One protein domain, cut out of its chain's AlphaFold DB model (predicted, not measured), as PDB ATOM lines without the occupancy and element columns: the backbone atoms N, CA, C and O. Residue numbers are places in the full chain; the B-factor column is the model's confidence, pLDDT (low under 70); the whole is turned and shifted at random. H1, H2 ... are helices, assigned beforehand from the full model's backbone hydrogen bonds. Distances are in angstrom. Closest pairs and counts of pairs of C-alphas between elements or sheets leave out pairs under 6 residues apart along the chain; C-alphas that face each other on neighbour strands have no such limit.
ATOM      1  N   LEU A 245     139.398 127.673  86.842       94.50
ATOM      2  CA  LEU A 245     139.006 127.623  85.431       94.50
ATOM      3  C   LEU A 245     140.171 127.277  84.494       94.50
ATOM      4  O   LEU A 245     139.953 126.666  83.452       94.50
ATOM      5  N   GLU A 246     141.400 127.645  84.857       96.12
ATOM      6  CA  GLU A 246     142.614 127.484  84.049       96.12
ATOM      7  C   GLU A 246     143.704 126.734  84.833       96.12
ATOM      8  O   GLU A 246     144.883 127.093  84.777       96.12
ATOM      9  N   LYS A 247     143.312 125.687  85.573       95.81
ATOM     10  CA  LYS A 247     144.185 124.945  86.499       95.81
ATOM     11  C   LYS A 247     145.557 124.607  85.906       95.81
ATOM     12  O   LYS A 247     146.572 124.885  86.536       95.81
ATOM     13  N   ASP A 248     145.608 124.053  84.696       97.00
ATOM     14  CA  ASP A 248     146.874 123.639  84.076       97.00
ATOM     15  C   ASP A 248     147.790 124.835  83.766       97.00
ATOM     16  O   ASP A 248     149.003 124.775  83.977       97.00
ATOM     17  N   CYS A 249     147.212 125.959  83.330       96.19
ATOM     18  CA  CYS A 249     147.947 127.205  83.115       96.19
ATOM     19  C   CYS A 249     148.462 127.789  84.438       96.19
ATOM     20  O   CYS A 249     149.599 128.261  84.485       96.19
ATOM     21  N   ALA A 250     147.653 127.747  85.502       96.69
ATOM     22  CA  ALA A 250     148.046 128.202  86.835       96.69
ATOM     23  C   ALA A 250     149.188 127.342  87.407       96.69
ATOM     24  O   ALA A 250     150.200 127.881  87.849       96.69
ATOM     25  N   ILE A 251     149.102 126.012  87.278       98.12
ATOM     26  CA  ILE A 251     150.178 125.080  87.656       98.12
ATOM     27  C   ILE A 251     151.458 125.374  86.867       98.12
ATOM     28  O   ILE A 251     152.542 125.402  87.446       98.12
ATOM     29  N   LYS A 252     151.360 125.632  85.555       98.00
ATOM     30  CA  LYS A 252     152.528 125.997  84.738       98.00
ATOM     31  C   LYS A 252     153.199 127.277  85.253       98.00
ATOM     32  O   LYS A 252     154.425 127.322  85.329       98.00
ATOM     33  N   ARG A 253     152.418 128.298  85.631       97.31
ATOM     34  CA  ARG A 253     152.946 129.540  86.228       97.31
ATOM     35  C   ARG A 253     153.577 129.293  87.598       97.31
ATOM     36  O   ARG A 253     154.681 129.775  87.829       97.31
ATOM     37  N   LEU A 254     152.952 128.478  88.448       98.31
ATOM     38  CA  LEU A 254     153.514 128.104  89.748       98.31
ATOM     39  C   LEU A 254     154.845 127.353  89.612       98.31
ATOM     40  O   LEU A 254     155.775 127.622  90.363       98.31
ATOM     41  N   ARG A 255     154.980 126.444  88.640       98.38
ATOM     42  CA  ARG A 255     156.257 125.757  88.380       98.38
ATOM     43  C   ARG A 255     157.328 126.708  87.855       98.38
ATOM     44  O   ARG A 255     158.434 126.683  88.370       98.38
ATOM     45  N   LYS A 256     156.984 127.623  86.939       98.25
ATOM     46  CA  LYS A 256     157.917 128.674  86.489       98.25
ATOM     47  C   LYS A 256     158.398 129.540  87.663       98.25
ATOM     48  O   LYS A 256     159.579 129.862  87.741       98.25
ATOM     49  N   TRP A 257     157.495 129.895  88.579       98.25
ATOM     50  CA  TRP A 257     157.844 130.582  89.825       98.25
ATOM     51  C   TRP A 257     158.795 129.746  90.691       98.25
ATOM     52  O   TRP A 257     159.820 130.255  91.137       98.25
ATOM     53  N   ARG A 258     158.506 128.453  90.876       98.25
ATOM     54  CA  ARG A 258     159.369 127.526  91.620       98.25
ATOM     55  C   ARG A 258     160.783 127.474  91.043       98.25
ATOM     56  O   ARG A 258     161.740 127.602  91.801       98.25
ATOM     57  N   ASP A 259     160.904 127.319  89.729       98.31
ATOM     58  CA  ASP A 259     162.191 127.224  89.038       98.31
ATOM     59  C   ASP A 259     163.018 128.499  89.251       98.31
ATOM     60  O   ASP A 259     164.197 128.421  89.590       98.31
ATOM     61  N   ALA A 260     162.385 129.674  89.159       97.38
ATOM     62  CA  ALA A 260     163.041 130.955  89.424       97.38
ATOM     63  C   ALA A 260     163.525 131.077  90.881       97.38
ATOM     64  O   ALA A 260     164.647 131.521  91.124       97.38
ATOM     65  N   ILE A 261     162.709 130.647  91.851       97.62
ATOM     66  CA  ILE A 261     163.086 130.632  93.274       97.62
ATOM     67  C   ILE A 261     164.278 129.695  93.524       97.62
ATOM     68  O   ILE A 261     165.199 130.054  94.258       97.62
ATOM     69  N   LEU A 262     164.282 128.504  92.920       97.19
ATOM     70  CA  LEU A 262     165.377 127.540  93.065       97.19
ATOM     71  C   LEU A 262     166.661 128.014  92.385       97.19
ATOM     72  O   LEU A 262     167.741 127.829  92.942       97.19
ATOM     73  N   GLN A 263     166.552 128.657  91.222       96.56
ATOM     74  CA  GLN A 263     167.688 129.248  90.525       96.56
ATOM     75  C   GLN A 263     168.333 130.360  91.362       96.56
ATOM     76  O   GLN A 263     169.544 130.334  91.580       96.56
ATOM     77  N   GLU A 264     167.535 131.298  91.884       95.56
ATOM     78  CA  GLU A 264     168.004 132.367  92.778       95.56
ATOM     79  C   GLU A 264     168.708 131.782  94.015       95.56
ATOM     80  O   GLU A 264     169.811 132.201  94.377       95.56
ATOM     81  N   TYR A 265     168.110 130.756  94.625       95.75
ATOM     82  CA  TYR A 265     168.691 130.077  95.778       95.75
ATOM     83  C   TYR A 265     169.994 129.332  95.445       95.75
ATOM     84  O   TYR A 265     170.931 129.363  96.244       95.75
ATOM     85  N   SER A 266     170.096 128.699  94.270       96.25
ATOM     86  CA  SER A 266     171.324 128.030  93.815       96.25
ATOM     87  C   SER A 266     172.474 129.019  93.649       96.25
ATOM     88  O   SER A 266     173.553 128.791  94.193       96.25
ATOM     89  N   ILE A 267     172.222 130.157  92.992       95.81
ATOM     90  CA  ILE A 267     173.211 131.233  92.817       95.81
ATOM     91  C   ILE A 267     173.716 131.719  94.181       95.81
ATOM     92  O   ILE A 267     174.917 131.900  94.387       95.81
ATOM     93  N   TRP A 268     172.811 131.891  95.148       95.06
ATOM     94  CA  TRP A 268     173.199 132.259  96.507       95.06
ATOM     95  C   TRP A 268     174.034 131.165  97.197       95.06
ATOM     96  O   TRP A 268     175.060 131.486  97.798       95.06
ATOM     97  N   LYS A 269     173.662 129.879  97.079       95.00
ATOM     98  CA  LYS A 269     174.439 128.751  97.637       95.00
ATOM     99  C   LYS A 269     175.862 128.711  97.074       95.00
ATOM    100  O   LYS A 269     176.816 128.538  97.834       95.00
ATOM    101  N   GLU A 270     176.015 128.920  95.771       96.25
ATOM    102  CA  GLU A 270     177.319 128.997  95.105       96.25
ATOM    103  C   GLU A 270     178.143 130.188  95.610       96.25
ATOM    104  O   GLU A 270     179.319 130.034  95.945       96.25
ATOM    105  N   ALA A 271     177.522 131.362  95.761       95.38
ATOM    106  CA  ALA A 271     178.181 132.541  96.315       95.38
ATOM    107  C   ALA A 271     178.628 132.329  97.776       95.38
ATOM    108  O   ALA A 271     179.723 132.747  98.155       95.38
ATOM    109  N   VAL A 272     177.820 131.642  98.594       94.50
ATOM    110  CA  VAL A 272     178.178 131.247  99.968       94.50
ATOM    111  C   VAL A 272     179.365 130.286  99.969       94.50
ATOM    112  O   VAL A 272     180.298 130.474 100.752       94.50
ATOM    113  N   ALA A 273     179.355 129.274  99.101       96.19
ATOM    114  CA  ALA A 273     180.455 128.323  98.979       96.19
ATOM    115  C   ALA A 273     181.758 129.026  98.561       96.19
ATOM    116  O   ALA A 273     182.799 128.818  99.187       96.19
ATOM    117  N   ALA A 274     181.689 129.930  97.581       97.00
ATOM    118  CA  ALA A 274     182.827 130.731  97.142       97.00
ATOM    119  C   ALA A 274     183.351 131.660  98.253       97.00
ATOM    120  O   ALA A 274     184.562 131.773  98.440       97.00
ATOM    121  N   ALA A 275     182.464 132.297  99.026       95.50
ATOM    122  CA  ALA A 275     182.851 133.140 100.158       95.50
ATOM    123  C   ALA A 275     183.566 132.336 101.257       95.50
ATOM    124  O   ALA A 275     184.597 132.775 101.766       95.50
ATOM    125  N   ARG A 276     183.071 131.132 101.574       96.81
ATOM    126  CA  ARG A 276     183.724 130.208 102.517       96.81
ATOM    127  C   ARG A 276     185.099 129.777 102.026       96.81
ATOM    128  O   ARG A 276     186.061 129.860 102.778       96.81
ATOM    129  N   GLN A 277     185.213 129.407 100.752       97.56
ATOM    130  CA  GLN A 277     186.490 129.020 100.163       97.56
ATOM    131  C   GLN A 277     187.516 130.162 100.208       97.56
ATOM    132  O   GLN A 277     188.673 129.925 100.557       97.56
ATOM    133  N   ARG A 278     187.106 131.400  99.888       96.75
ATOM    134  CA  ARG A 278     187.971 132.588  99.997       96.75
ATOM    135  C   ARG A 278     188.416 132.826 101.436       96.75
ATOM    136  O   ARG A 278     189.603 133.009 101.678       96.75
ATOM    137  N   TYR A 279     187.489 132.751 102.390       96.50
ATOM    138  CA  TYR A 279     187.804 132.896 103.809       96.50
ATOM    139  C   TYR A 279     188.797 131.835 104.295       96.50
ATOM    140  O   TYR A 279     189.769 132.172 104.965       96.50
ATOM    141  N   ASP A 280     188.615 130.570 103.912       96.94
ATOM    142  CA  ASP A 280     189.532 129.490 104.282       96.94
ATOM    143  C   ASP A 280     190.926 129.684 103.665       96.94
ATOM    144  O   ASP A 280     191.938 129.405 104.311       96.94
ATOM    145  N   GLN A 281     191.005 130.182 102.425       97.06
ATOM    146  CA  GLN A 281     192.273 130.531 101.777       97.06
ATOM    147  C   GLN A 281     192.981 131.674 102.509       97.06
ATOM    148  O   GLN A 281     194.167 131.552 102.822       97.06
ATOM    149  N   GLU A 282     192.264 132.749 102.835       96.00
ATOM    150  CA  GLU A 282     192.802 133.867 103.613       96.00
ATOM    151  C   GLU A 282     193.247 133.421 105.009       96.00
ATOM    152  O   GLU A 282     194.320 133.805 105.469       96.00
ATOM    153  N   LEU A 283     192.467 132.574 105.678       95.94
ATOM    154  CA  LEU A 283     192.800 132.051 106.999       95.94
ATOM    155  C   LEU A 283     194.070 131.191 106.954       95.94
ATOM    156  O   LEU A 283     194.925 131.311 107.831       95.94
ATOM    157  N   ARG A 284     194.242 130.357 105.919       96.75
ATOM    158  CA  ARG A 284     195.490 129.606 105.697       96.75
ATOM    159  C   ARG A 284     196.674 130.541 105.476       96.75
ATOM    160  O   ARG A 284     197.705 130.344 106.107       96.75
ATOM    161  N   GLN A 285     196.521 131.577 104.651       95.62
ATOM    162  CA  GLN A 285     197.579 132.567 104.422       95.62
ATOM    163  C   GLN A 285     197.965 133.300 105.713       95.62
ATOM    164  O   GLN A 285     199.151 133.406 106.019       95.62
ATOM    165  N   ARG A 286     196.981 133.738 106.510       94.31
ATOM    166  CA  ARG A 286     197.217 134.380 107.812       94.31
ATOM    167  C   ARG A 286     197.918 133.439 108.787       94.31
ATOM    168  O   ARG A 286     198.843 133.869 109.467       94.31
ATOM    169  N   ASN A 287     197.536 132.160 108.827       94.00
ATOM    170  CA  ASN A 287     198.232 131.158 109.638       94.00
ATOM    171  C   ASN A 287     199.695 130.994 109.203       94.00
ATOM    172  O   ASN A 287     200.577 131.086 110.050       94.00
ATOM    173  N   CYS A 288     199.962 130.864 107.899       95.06
ATOM    174  CA  CYS A 288     201.330 130.792 107.379       95.06
ATOM    175  C   CYS A 288     202.148 132.052 107.714       95.06
ATOM    176  O   CYS A 288     203.315 131.950 108.083       95.06
ATOM    177  N   MET A 289     201.547 133.244 107.632       92.44
ATOM    178  CA  MET A 289     202.200 134.487 108.057       92.44
ATOM    179  C   MET A 289     202.472 134.504 109.563       92.44
ATOM    180  O   MET A 289     203.543 134.929 109.989       92.44
ATOM    181  N   ALA A 290     201.527 134.041 110.378       91.62
ATOM    182  CA  ALA A 290     201.680 133.995 111.826       91.62
ATOM    183  C   ALA A 290     202.796 133.024 112.251       91.62
ATOM    184  O   ALA A 290     203.564 133.341 113.159       91.62
ATOM    185  N   ASP A 291     202.920 131.888 111.558       92.12
ATOM    186  CA  ASP A 291     204.030 130.941 111.715       92.12
ATOM    187  C   ASP A 291     205.379 131.571 111.337       92.12
ATOM    188  O   ASP A 291     206.372 131.347 112.028       92.12
ATOM    189  N   PHE A 292     205.417 132.386 110.275       93.00
ATOM    190  CA  PHE A 292     206.638 133.040 109.803       93.00
ATOM    191  C   PHE A 292     207.123 134.164 110.731       93.00
ATOM    192  O   PHE A 292     208.319 134.273 110.992       93.00
ATOM    193  N   PHE A 293     206.217 135.024 111.211       87.25
ATOM    194  CA  PHE A 293     206.606 136.245 111.920       87.25
ATOM    195  C   PHE A 293     206.853 136.064 113.418       87.25
ATOM    196  O   PHE A 293     207.661 136.817 113.961       87.25
ATOM    197  N   ASP A 294     206.154 135.157 114.114       70.44
ATOM    198  CA  ASP A 294     206.301 135.061 115.574       70.44
ATOM    199  C   ASP A 294     205.690 133.778 116.176       70.44
ATOM    200  O   ASP A 294     204.691 133.814 116.900       70.44
ATOM    201  N   ALA A 295     206.298 132.618 115.907       73.19
ATOM    202  CA  ALA A 295     205.868 131.348 116.509       73.19
ATOM    203  C   ALA A 295     205.957 131.347 118.054       73.19
ATOM    204  O   ALA A 295     205.246 130.593 118.717       73.19
ATOM    205  N   SER A 296     206.806 132.206 118.626       87.12
ATOM    206  CA  SER A 296     207.070 132.309 120.064       87.12
ATOM    207  C   SER A 296     206.119 133.224 120.838       87.12
ATOM    208  O   SER A 296     206.069 133.115 122.062       87.12
ATOM    209  N   ASN A 297     205.374 134.118 120.174       92.06
ATOM    210  CA  ASN A 297     204.487 135.076 120.838       92.06
ATOM    211  C   ASN A 297     203.000 134.793 120.530       92.06
ATOM    212  O   ASN A 297     202.482 135.225 119.494       92.06
ATOM    213  N   PRO A 298     202.265 134.140 121.453       88.75
ATOM    214  CA  PRO A 298     200.863 133.776 121.250       88.75
ATOM    215  C   PRO A 298     199.950 134.976 120.973       88.75
ATOM    216  O   PRO A 298     199.023 134.871 120.170       88.75
ATOM    217  N   GLY A 299     200.213 136.125 121.606       90.62
ATOM    218  CA  GLY A 299     199.393 137.328 121.445       90.62
ATOM    219  C   GLY A 299     199.529 137.939 120.052       90.62
ATOM    220  O   GLY A 299     198.536 138.319 119.430       90.62
ATOM    221  N   ARG A 300     200.756 137.969 119.518       87.75
ATOM    222  CA  ARG A 300     201.011 138.473 118.165       87.75
ATOM    223  C   ARG A 300     200.476 137.521 117.098       87.75
ATOM    224  O   ARG A 300     199.851 137.979 116.144       87.75
ATOM    225  N   ARG A 301     200.629 136.208 117.303       90.69
ATOM    226  CA  ARG A 301     200.031 135.172 116.449       90.69
ATOM    227  C   ARG A 301     198.508 135.323 116.374       90.69
ATOM    228  O   ARG A 301     197.949 135.345 115.281       90.69
ATOM    229  N   ALA A 302     197.849 135.479 117.524       90.94
ATOM    230  CA  ALA A 302     196.401 135.670 117.592       90.94
ATOM    231  C   ALA A 302     195.949 136.923 116.824       90.94
ATOM    232  O   ALA A 302     194.987 136.844 116.069       90.94
ATOM    233  N   SER A 303     196.687 138.033 116.947       92.00
ATOM    234  CA  SER A 303     196.420 139.281 116.213       92.00
ATOM    235  C   SER A 303     196.532 139.123 114.687       92.00
ATOM    236  O   SER A 303     195.712 139.652 113.939       92.00
ATOM    237  N   ILE A 304     197.505 138.340 114.202       87.44
ATOM    238  CA  ILE A 304     197.667 138.061 112.762       87.44
ATOM    239  C   ILE A 304     196.515 137.191 112.233       87.44
ATOM    240  O   ILE A 304     196.022 137.402 111.124       87.44
ATOM    241  N   ILE A 305     196.058 136.220 113.029       91.31
ATOM    242  CA  ILE A 305     194.966 135.314 112.648       91.31
ATOM    243  C   ILE A 305     193.604 136.026 112.708       91.31
ATOM    244  O   ILE A 305     192.738 135.754 111.870       91.31
ATOM    245  N   SER A 306     193.418 136.972 113.635       91.19
ATOM    246  CA  SER A 306     192.144 137.647 113.931       91.19
ATOM    247  C   SER A 306     191.676 138.665 112.883       91.19
ATOM    248  O   SER A 306     190.965 139.609 113.224       91.19
ATOM    249  N   GLY A 307     192.066 138.522 111.616       88.44
ATOM    250  CA  GLY A 307     191.545 139.373 110.546       88.44
ATOM    251  C   GLY A 307     190.013 139.261 110.390       88.44
ATOM    252  O   GLY A 307     189.364 138.501 111.115       88.44
ATOM    253  N   PRO A 308     189.413 139.989 109.432       90.94
ATOM    254  CA  PRO A 308     187.962 140.026 109.265       90.94
ATOM    255  C   PRO A 308     187.380 138.609 109.172       90.94
ATOM    256  O   PRO A 308     187.968 137.724 108.538       90.94
ATOM    257  N   GLY A 309     186.263 138.402 109.875       92.38
ATOM    258  CA  GLY A 309     185.541 137.132 109.903       92.38
ATOM    259  C   GLY A 309     184.912 136.790 108.552       92.38
ATOM    260  O   GLY A 309     184.908 137.604 107.629       92.38
ATOM    261  N   LEU A 310     184.358 135.581 108.441       93.62
ATOM    262  CA  LEU A 310     183.642 135.140 107.245       93.62
ATOM    263  C   LEU A 310     182.456 136.074 106.965       93.62
ATOM    264  O   LEU A 310     181.487 136.101 107.723       93.62
ATOM    265  N   VAL A 311     182.515 136.800 105.849       93.25
ATOM    266  CA  VAL A 311     181.399 137.609 105.349       93.25
ATOM    267  C   VAL A 311     180.637 136.783 104.322       93.25
ATOM    268  O   VAL A 311     181.118 136.549 103.214       93.25
ATOM    269  N   LEU A 312     179.448 136.310 104.695       91.38
ATOM    270  CA  LEU A 312     178.559 135.619 103.766       91.38
ATOM    271  C   LEU A 312     177.799 136.627 102.896       91.38
ATOM    272  O   LEU A 312     177.443 137.702 103.389       91.38
ATOM    273  N   PRO A 313     177.511 136.298 101.623       90.94
ATOM    274  CA  PRO A 313     176.616 137.116 100.818       90.94
ATOM    275  C   PRO A 313     175.245 137.199 101.510       90.94
ATOM    276  O   PRO A 313     174.742 136.174 101.992       90.94
ATOM    277  N   PRO A 314     174.630 138.394 101.578       87.62
ATOM    278  CA  PRO A 314     173.349 138.554 102.243       87.62
ATOM    279  C   PRO A 314     172.316 137.665 101.555       87.62
ATOM    280  O   PRO A 314     172.137 137.728 100.339       87.62
ATOM    281  N   GLN A 315     171.638 136.826 102.333       84.06
ATOM    282  CA  GLN A 315     170.449 136.154 101.840       84.06
ATOM    283  C   GLN A 315     169.306 137.163 101.866       84.06
ATOM    284  O   GLN A 315     169.047 137.786 102.897       84.06
ATOM    285  N   THR A 316     168.611 137.327 100.746       85.56
ATOM    286  CA  THR A 316     167.327 138.024 100.696       85.56
ATOM    287  C   THR A 316     166.227 136.982 100.860       85.56
ATOM    288  O   THR A 316     165.771 136.418  99.866       85.56
ATOM    289  N   PRO A 317     165.812 136.650 102.098       86.00
ATOM    290  CA  PRO A 317     164.698 135.739 102.304       86.00
ATOM    291  C   PRO A 317     163.486 136.288 101.548       86.00
ATOM    292  O   PRO A 317     163.153 137.472 101.653       86.00
ATOM    293  N   ARG A 318     162.818 135.421 100.789       94.69
ATOM    294  CA  ARG A 318     161.538 135.713 100.139       94.69
ATOM    295  C   ARG A 318     160.431 135.010 100.926       94.69
ATOM    296  O   ARG A 318     160.141 133.850 100.626       94.69
ATOM    297  N   PRO A 319     159.863 135.636 101.984       96.94
ATOM    298  CA  PRO A 319     158.767 135.052 102.745       96.94
ATOM    299  C   PRO A 319     157.615 134.644 101.835       96.94
ATOM    300  O   PRO A 319     157.150 135.451 101.027       96.94
ATOM    301  N   ILE A 320     157.102 133.430 102.009       98.12
ATOM    302  CA  ILE A 320     156.040 132.898 101.154       98.12
ATOM    303  C   ILE A 320     154.778 133.772 101.154       98.12
ATOM    304  O   ILE A 320     154.151 133.938 100.111       98.12
ATOM    305  N   ILE A 321     154.426 134.415 102.276       97.62
ATOM    306  CA  ILE A 321     153.274 135.331 102.311       97.62
ATOM    307  C   ILE A 321     153.441 136.516 101.347       97.62
ATOM    308  O   ILE A 321     152.463 136.956 100.751       97.62
ATOM    309  N   ARG A 322     154.671 137.016 101.160       96.19
ATOM    310  CA  ARG A 322     154.957 138.109 100.222       96.19
ATOM    311  C   ARG A 322     154.865 137.631  98.782       96.19
ATOM    312  O   ARG A 322     154.292 138.337  97.958       96.19
ATOM    313  N   GLU A 323     155.364 136.434  98.488       97.44
ATOM    314  CA  GLU A 323     155.253 135.828  97.155       97.44
ATOM    315  C   GLU A 323     153.789 135.640  96.740       97.44
ATOM    316  O   GLU A 323     153.408 136.023  95.633       97.44
ATOM    317  N   ILE A 324     152.950 135.145  97.660       97.19
ATOM    318  CA  ILE A 324     151.513 134.970  97.429       97.19
ATOM    319  C   ILE A 324     150.815 136.326  97.245       97.19
ATOM    320  O   ILE A 324     150.120 136.529  96.253       97.19
ATOM    321  N   CYS A 325     150.999 137.271  98.175       94.12
ATOM    322  CA  CYS A 325     150.312 138.569  98.136       94.12
ATOM    323  C   CYS A 325     150.735 139.446  96.948       94.12
ATOM    324  O   CYS A 325     149.921 140.211  96.438       94.12
ATOM    325  N   SER A 326     151.986 139.340  96.493       93.56
ATOM    326  CA  SER A 326     152.473 140.063  95.309       93.56
ATOM    327  C   SER A 326     152.088 139.394  93.988       93.56
ATOM    328  O   SER A 326     152.391 139.946  92.934       93.56
ATOM    329  N   ASN A 327     151.423 138.228  94.025       94.81
ATOM    330  CA  ASN A 327     151.164 137.405  92.844       94.81
ATOM    331  C   ASN A 327     152.444 137.189  92.011       94.81
ATOM    332  O   ASN A 327     152.463 137.374  90.795       94.81
ATOM    333  N   SER A 328     153.533 136.826  92.695       95.44
ATOM    334  CA  SER A 328     154.860 136.664  92.096       95.44
ATOM    335  C   SER A 328     154.810 135.772  90.855       95.44
ATOM    336  O   SER A 328     154.303 134.650  90.899       95.44
ATOM    337  N   MET A 329     155.297 136.303  89.727       95.38
ATOM    338  CA  MET A 329     155.301 135.637  88.415       95.38
ATOM    339  C   MET A 329     153.935 135.085  87.971       95.38
ATOM    340  O   MET A 329     153.871 134.083  87.252       95.38
ATOM    341  N   ASP A 330     152.843 135.728  88.392       94.25
ATOM    342  CA  ASP A 330     151.474 135.325  88.070       94.25
ATOM    343  C   ASP A 330     151.073 133.938  88.593       94.25
ATOM    344  O   ASP A 330     150.147 133.311  88.072       94.25
ATOM    345  N   ALA A 331     151.762 133.444  89.625       96.38
ATOM    346  CA  ALA A 331     151.520 132.124  90.196       96.38
ATOM    347  C   ALA A 331     150.358 132.085  91.204       96.38
ATOM    348  O   ALA A 331     149.783 131.026  91.441       96.38
ATOM    349  N   PHE A 332     149.974 133.217  91.796       96.19
ATOM    350  CA  PHE A 332     149.072 133.272  92.954       96.19
ATOM    351  C   PHE A 332     147.810 134.101  92.687       96.19
ATOM    352  O   PHE A 332     147.291 134.784  93.573       96.19
ATOM    353  N   SER A 333     147.285 134.019  91.459       93.12
ATOM    354  CA  SER A 333     146.043 134.695  91.076       93.12
ATOM    355  C   SER A 333     144.907 134.417  92.058       93.12
ATOM    356  O   SER A 333     144.714 133.285  92.499       93.12
ATOM    357  N   PHE A 335     144.556 135.359  95.179       94.44
ATOM    358  CA  PHE A 335     144.909 135.587  96.578       94.44
ATOM    359  C   PHE A 335     144.844 137.076  96.933       94.44
ATOM    360  O   PHE A 335     145.518 137.925  96.351       94.44
ATOM    361  N   GLY A 336     144.013 137.397  97.922       91.06
ATOM    362  CA  GLY A 336     144.142 138.617  98.715       91.06
ATOM    363  C   GLY A 336     144.910 138.338 100.006       91.06
ATOM    364  O   GLY A 336     145.096 137.183 100.392       91.06
ATOM    365  N   ARG A 337     145.294 139.396 100.727       91.94
ATOM    366  CA  ARG A 337     146.052 139.287 101.984       91.94
ATOM    367  C   ARG A 337     145.382 138.368 103.010       91.94
ATOM    368  O   ARG A 337     146.057 137.545 103.623       91.94
ATOM    369  N   HIS A 338     144.060 138.458 103.177       93.81
ATOM    370  CA  HIS A 338     143.343 137.587 104.112       93.81
ATOM    371  C   HIS A 338     143.382 136.113 103.689       93.81
ATOM    372  O   HIS A 338     143.738 135.258 104.498       93.81
ATOM    373  N   LEU A 339     143.129 135.837 102.403       95.81
ATOM    374  CA  LEU A 339     143.180 134.489 101.839       95.81
ATOM    375  C   LEU A 339     144.571 133.872 101.971       95.81
ATOM    376  O   LEU A 339     144.673 132.700 102.304       95.81
ATOM    377  N   ALA A 340     145.634 134.650 101.756       97.69
ATOM    378  CA  ALA A 340     147.004 134.165 101.867       97.69
ATOM    379  C   ALA A 340     147.345 133.725 103.304       97.69
ATOM    380  O   ALA A 340     147.919 132.658 103.505       97.69
ATOM    381  N   ASN A 341     146.932 134.501 104.315       98.12
ATOM    382  CA  ASN A 341     147.133 134.136 105.722       98.12
ATOM    383  C   ASN A 341     146.344 132.875 106.107       98.12
ATOM    384  O   ASN A 341     146.894 131.963 106.724       98.12
ATOM    385  N   ASP A 342     145.069 132.807 105.719       98.19
ATOM    386  CA  ASP A 342     144.218 131.653 106.015       98.19
ATOM    387  C   ASP A 342     144.683 130.388 105.280       98.19
ATOM    388  O   ASP A 342     144.692 129.308 105.870       98.19
ATOM    389  N   PHE A 343     145.132 130.515 104.031       98.56
ATOM    390  CA  PHE A 343     145.703 129.419 103.253       98.56
ATOM    391  C   PHE A 343     146.974 128.864 103.898       98.56
ATOM    392  O   PHE A 343     147.058 127.661 104.132       98.56
ATOM    393  N   LEU A 344     147.939 129.720 104.247       98.69
ATOM    394  CA  LEU A 344     149.182 129.275 104.885       98.69
ATOM    395  C   LEU A 344     148.925 128.616 106.241       98.69
ATOM    396  O   LEU A 344     149.554 127.606 106.559       98.69
ATOM    397  N   HIS A 345     147.948 129.119 107.002       98.44
ATOM    398  CA  HIS A 345     147.498 128.443 108.212       98.44
ATOM    399  C   HIS A 345     146.976 127.036 107.902       98.44
ATOM    400  O   HIS A 345     147.468 126.086 108.498       98.44
ATOM    401  N   GLN A 346     146.068 126.886 106.926       98.00
ATOM    402  CA  GLN A 346     145.527 125.580 106.522       98.00
ATOM    403  C   GLN A 346     146.600 124.605 106.017       98.00
ATOM    404  O   GLN A 346     146.482 123.406 106.260       98.00
ATOM    405  N   GLN A 347     147.653 125.105 105.368       98.31
ATOM    406  CA  GLN A 347     148.790 124.295 104.920       98.31
ATOM    407  C   GLN A 347     149.836 124.041 106.010       98.31
ATOM    408  O   GLN A 347     150.817 123.341 105.763       98.31
ATOM    409  N   VAL A 348     149.634 124.564 107.226       98.06
ATOM    410  CA  VAL A 348     150.556 124.373 108.353       98.06
ATOM    411  C   VAL A 348     151.948 124.944 108.008       98.06
ATOM    412  O   VAL A 348     152.985 124.334 108.281       98.06
ATOM    413  N   ILE A 349     151.959 126.119 107.363       98.44
ATOM    414  CA  ILE A 349     153.153 126.852 106.918       98.44
ATOM    415  C   ILE A 349     153.213 128.195 107.649       98.44
ATOM    416  O   ILE A 349     152.239 128.949 107.698       98.44
ATOM    417  N   PHE A 350     154.375 128.520 108.218       98.31
ATOM    418  CA  PHE A 350     154.588 129.829 108.823       98.31
ATOM    419  C   PHE A 350     154.669 130.910 107.730       98.31
ATOM    420  O   PHE A 350     155.400 130.726 106.761       98.31
ATOM    421  N   PRO A 351     153.986 132.068 107.864       98.06
ATOM    422  CA  PRO A 351     154.014 133.107 106.829       98.06
ATOM    423  C   PRO A 351     155.412 133.590 106.431       98.06
ATOM    424  O   PRO A 351     155.629 133.987 105.287       98.06
ATOM    425  N   GLY A 352     156.356 133.542 107.375       97.44
ATOM    426  CA  GLY A 352     157.752 133.906 107.166       97.44
ATOM    427  C   GLY A 352     158.610 132.844 106.484       97.44
ATOM    428  O   GLY A 352     159.747 133.150 106.158       97.44
ATOM    429  N   THR A 353     158.116 131.624 106.258       97.94
ATOM    430  CA  THR A 353     158.907 130.563 105.618       97.94
ATOM    431  C   THR A 353     159.439 131.042 104.261       97.94
ATOM    432  O   THR A 353     158.635 131.438 103.411       97.94
ATOM    433  N   PRO A 354     160.767 131.040 104.034       97.50
ATOM    434  CA  PRO A 354     161.339 131.354 102.737       97.50
ATOM    435  C   PRO A 354     160.801 130.420 101.654       97.50
ATOM    436  O   PRO A 354     160.757 129.205 101.839       97.50
ATOM    437  N   ALA A 355     160.431 130.980 100.504       98.19
ATOM    438  CA  ALA A 355     159.834 130.220  99.410       98.19
ATOM    439  C   ALA A 355     160.708 129.047  98.935       98.19
ATOM    440  O   ALA A 355     160.173 127.988  98.619       98.19
ATOM    441  N   TYR A 356     162.041 129.193  98.948       97.62
ATOM    442  CA  TYR A 356     162.947 128.124  98.513       97.62
ATOM    443  C   TYR A 356     162.784 126.835  99.329       97.62
ATOM    444  O   TYR A 356     162.919 125.762  98.758       97.62
ATOM    445  N   ILE A 357     162.411 126.919 100.613       97.25
ATOM    446  CA  ILE A 357     162.190 125.740 101.469       97.25
ATOM    447  C   ILE A 357     160.987 124.929 100.978       97.25
ATOM    448  O   ILE A 357     161.011 123.704 100.990       97.25
ATOM    449  N   ILE A 358     159.936 125.610 100.514       98.06
ATOM    450  CA  ILE A 358     158.748 124.960  99.944       98.06
ATOM    451  C   ILE A 358     159.076 124.372  98.567       98.06
ATOM    452  O   ILE A 358     158.538 123.334  98.197       98.06
ATOM    453  N   CYS A 359     159.943 125.043  97.806       98.38
ATOM    454  CA  CYS A 359     160.295 124.674  96.439       98.38
ATOM    455  C   CYS A 359     161.338 123.547  96.338       98.38
ATOM    456  O   CYS A 359     161.339 122.837  95.332       98.38
ATOM    457  N   GLU A 360     162.247 123.417  97.308       97.38
ATOM    458  CA  GLU A 360     163.394 122.496  97.243       97.38
ATOM    459  C   GLU A 360     162.955 121.029  97.305       97.38
ATOM    460  O   GLU A 360     163.428 120.218  96.510       97.38
ATOM    461  N   ASP A 361     161.992 120.701  98.167       97.12
ATOM    462  CA  ASP A 361     161.419 119.357  98.261       97.12
ATOM    463  C   ASP A 361     160.196 119.190  97.340       97.12
ATOM    464  O   ASP A 361     159.189 119.890  97.471       97.12
ATOM    465  N   GLU A 362     160.253 118.221  96.419       97.88
ATOM    466  CA  GLU A 362     159.169 117.943  95.466       97.88
ATOM    467  C   GLU A 362     157.861 117.575  96.168       97.88
ATOM    468  O   GLU A 362     156.792 118.012  95.739       97.88
ATOM    469  N   ALA A 363     157.923 116.787  97.245       97.81
ATOM    470  CA  ALA A 363     156.727 116.345  97.951       97.81
ATOM    471  C   ALA A 363     156.018 117.528  98.632       97.81
ATOM    472  O   ALA A 363     154.805 117.698  98.477       97.81
ATOM    473  N   THR A 364     156.779 118.385  99.314       96.94
ATOM    474  CA  THR A 364     156.294 119.625  99.934       96.94
ATOM    475  C   THR A 364     155.737 120.588  98.889       96.94
ATOM    476  O   THR A 364     154.627 121.099  99.060       96.94
ATOM    477  N   PHE A 365     156.436 120.783  97.766       98.50
ATOM    478  CA  PHE A 365     155.940 121.620  96.674       98.50
ATOM    479  C   PHE A 365     154.634 121.072  96.085       98.50
ATOM    480  O   PHE A 365     153.692 121.827  95.852       98.50
ATOM    481  N   LYS A 366     154.529 119.753  95.885       98.38
ATOM    482  CA  LYS A 366     153.301 119.114  95.392       98.38
ATOM    483  C   LYS A 366     152.144 119.239  96.369       98.38
ATOM    484  O   LYS A 366     151.014 119.481  95.940       98.38
ATOM    485  N   GLN A 367     152.407 119.110  97.666       97.88
ATOM    486  CA  GLN A 367     151.411 119.369  98.699       97.88
ATOM    487  C   GLN A 367     150.931 120.823  98.636       97.88
ATOM    488  O   GLN A 367     149.729 121.065  98.672       97.88
ATOM    489  N   PHE A 368     151.851 121.774  98.476       98.44
ATOM    490  CA  PHE A 368     151.534 123.192  98.346       98.44
ATOM    491  C   PHE A 368     150.718 123.502  97.074       98.44
ATOM    492  O   PHE A 368     149.686 124.165  97.164       98.44
ATOM    493  N   GLU A 369     151.112 122.961  95.913       98.25
ATOM    494  CA  GLU A 369     150.394 123.054  94.623       98.25
ATOM    495  C   GLU A 369     148.945 122.554  94.755       98.25
ATOM    496  O   GLU A 369     148.000 123.256  94.384       98.25
ATOM    497  N   ASN A 370     148.752 121.363  95.334       98.06
ATOM    498  CA  ASN A 370     147.419 120.799  95.568       98.06
ATOM    499  C   ASN A 370     146.626 121.615  96.594       98.06
ATOM    500  O   ASN A 370     145.440 121.877  96.390       98.06
ATOM    501  N   GLY A 371     147.292 122.080  97.651       98.19
ATOM    502  CA  GLY A 371     146.692 122.896  98.695       98.19
ATOM    503  C   GLY A 371     146.075 124.185  98.156       98.19
ATOM    504  O   GLY A 371     144.995 124.562  98.608       98.19
ATOM    505  N   ILE A 372     146.714 124.854  97.186       98.19
ATOM    506  CA  ILE A 372     146.154 126.065  96.557       98.19
ATOM    507  C   ILE A 372     144.834 125.736  95.851       98.19
ATOM    508  O   ILE A 372     143.832 126.434  96.036       98.19
ATOM    509  N   TYR A 373     144.822 124.665  95.055       96.69
ATOM    510  CA  TYR A 373     143.626 124.235  94.335       96.69
ATOM    511  C   TYR A 373     142.490 123.876  95.298       96.69
ATOM    512  O   TYR A 373     141.370 124.374  95.147       96.69
ATOM    513  N   ASP A 374     142.783 123.065  96.315       97.31
ATOM    514  CA  ASP A 374     141.804 122.645  97.318       97.31
ATOM    515  C   ASP A 374     141.239 123.855  98.070       97.31
ATOM    516  O   ASP A 374     140.017 123.977  98.220       97.31
ATOM    517  N   PHE A 375     142.104 124.801  98.447       97.62
ATOM    518  CA  PHE A 375     141.712 126.039  99.109       97.62
ATOM    519  C   PHE A 375     140.755 126.879  98.259       97.62
ATOM    520  O   PHE A 375     139.736 127.337  98.773       97.62
ATOM    521  N   PHE A 376     141.019 127.067  96.962       96.25
ATOM    522  CA  PHE A 376     140.100 127.828  96.109       96.25
ATOM    523  C   PHE A 376     138.822 127.060  95.763       96.25
ATOM    524  O   PHE A 376     137.762 127.671  95.592       96.25
ATOM    525  N   SER A 377     138.890 125.728  95.690       95.75
ATOM    526  CA  SER A 377     137.741 124.895  95.326       95.75
ATOM    527  C   SER A 377     136.562 125.105  96.282       95.75
ATOM    528  O   SER A 377     135.407 125.136  95.843       95.75
ATOM    529  N   GLN A 378     136.837 125.373  97.567       95.19
ATOM    530  CA  GLN A 378     135.812 125.582  98.591       95.19
ATOM    531  C   GLN A 378     134.856 126.738  98.244       95.19
ATOM    532  O   GLN A 378     133.650 126.629  98.486       95.19
ATOM    533  N   PHE A 379     135.367 127.799  97.608       92.81
ATOM    534  CA  PHE A 379     134.607 128.998  97.237       92.81
ATOM    535  C   PHE A 379     133.722 128.797  96.004       92.81
ATOM    536  O   PHE A 379     132.918 129.658  95.663       92.81
ATOM    537  N   THR A 380     133.838 127.649  95.339       91.88
ATOM    538  CA  THR A 380     132.983 127.275  94.204       91.88
ATOM    539  C   THR A 380     131.907 126.264  94.589       91.88
ATOM    540  O   THR A 380     131.070 125.879  93.772       91.88
ATOM    541  N   THR A 381     131.886 125.836  95.854       94.12
ATOM    542  CA  THR A 381     130.906 124.860  96.327       94.12
ATOM    543  C   THR A 381     129.520 125.494  96.511       94.12
ATOM    544  O   THR A 381     129.403 126.610  97.025       94.12
TER     545      THR A 381
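AT A GLANCE: This is residues 245 to 333 and 335 to 381 of the 699 residues of an uncharacterized protein of Gymnopilus dilepis (UniProt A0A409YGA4). One long helix, H1, makes the length of a rod; H2 folds back on its last part as a hairpin, residues 306 to 319 lead back, and H3 to H6 form a small head beside its first part. The printed part has 136 residues, with six named helices, H1 to H6 in order along the chain, which hold 97 of them, and no named strand; its class is all helix, and it is extended, with a radius of gyration of the C-alphas of 23.1 A and spans of 80 by 24 by 23 A.

HOW THE PARTS SIT: H1, residues 247 to 294, is the hub. Its residues 258 to 265 touch H5, residues 355 to 360, about perpendicular at 90 degrees; the closest C-alphas, Arg 258 and Cys 359, are 5.7 A apart. H3, residues 320 to 325, touches H4, residues 337 to 346, with C-alphas 325 and 337 closest at 5.8 A. Every O i to N i+4 pair is within hydrogen-bond range in H1 to H5, and 11 of 15 in H6, residues 362 to 380.

IN THESE COORDINATES: H1 spans 69.3 A from C-alpha 247 at (144.185, 124.945, 86.499). H2 is residues 298 to 305. H6 spans 27.8 A to C-alpha 380 at (132.983, 127.275, 94.204).

THE WHOLE: Residue 334 is cut out, with 5.7 A between C-alphas 333 and 335. The link H2 to H3 is long. No printed residue is under 70 in pLDDT.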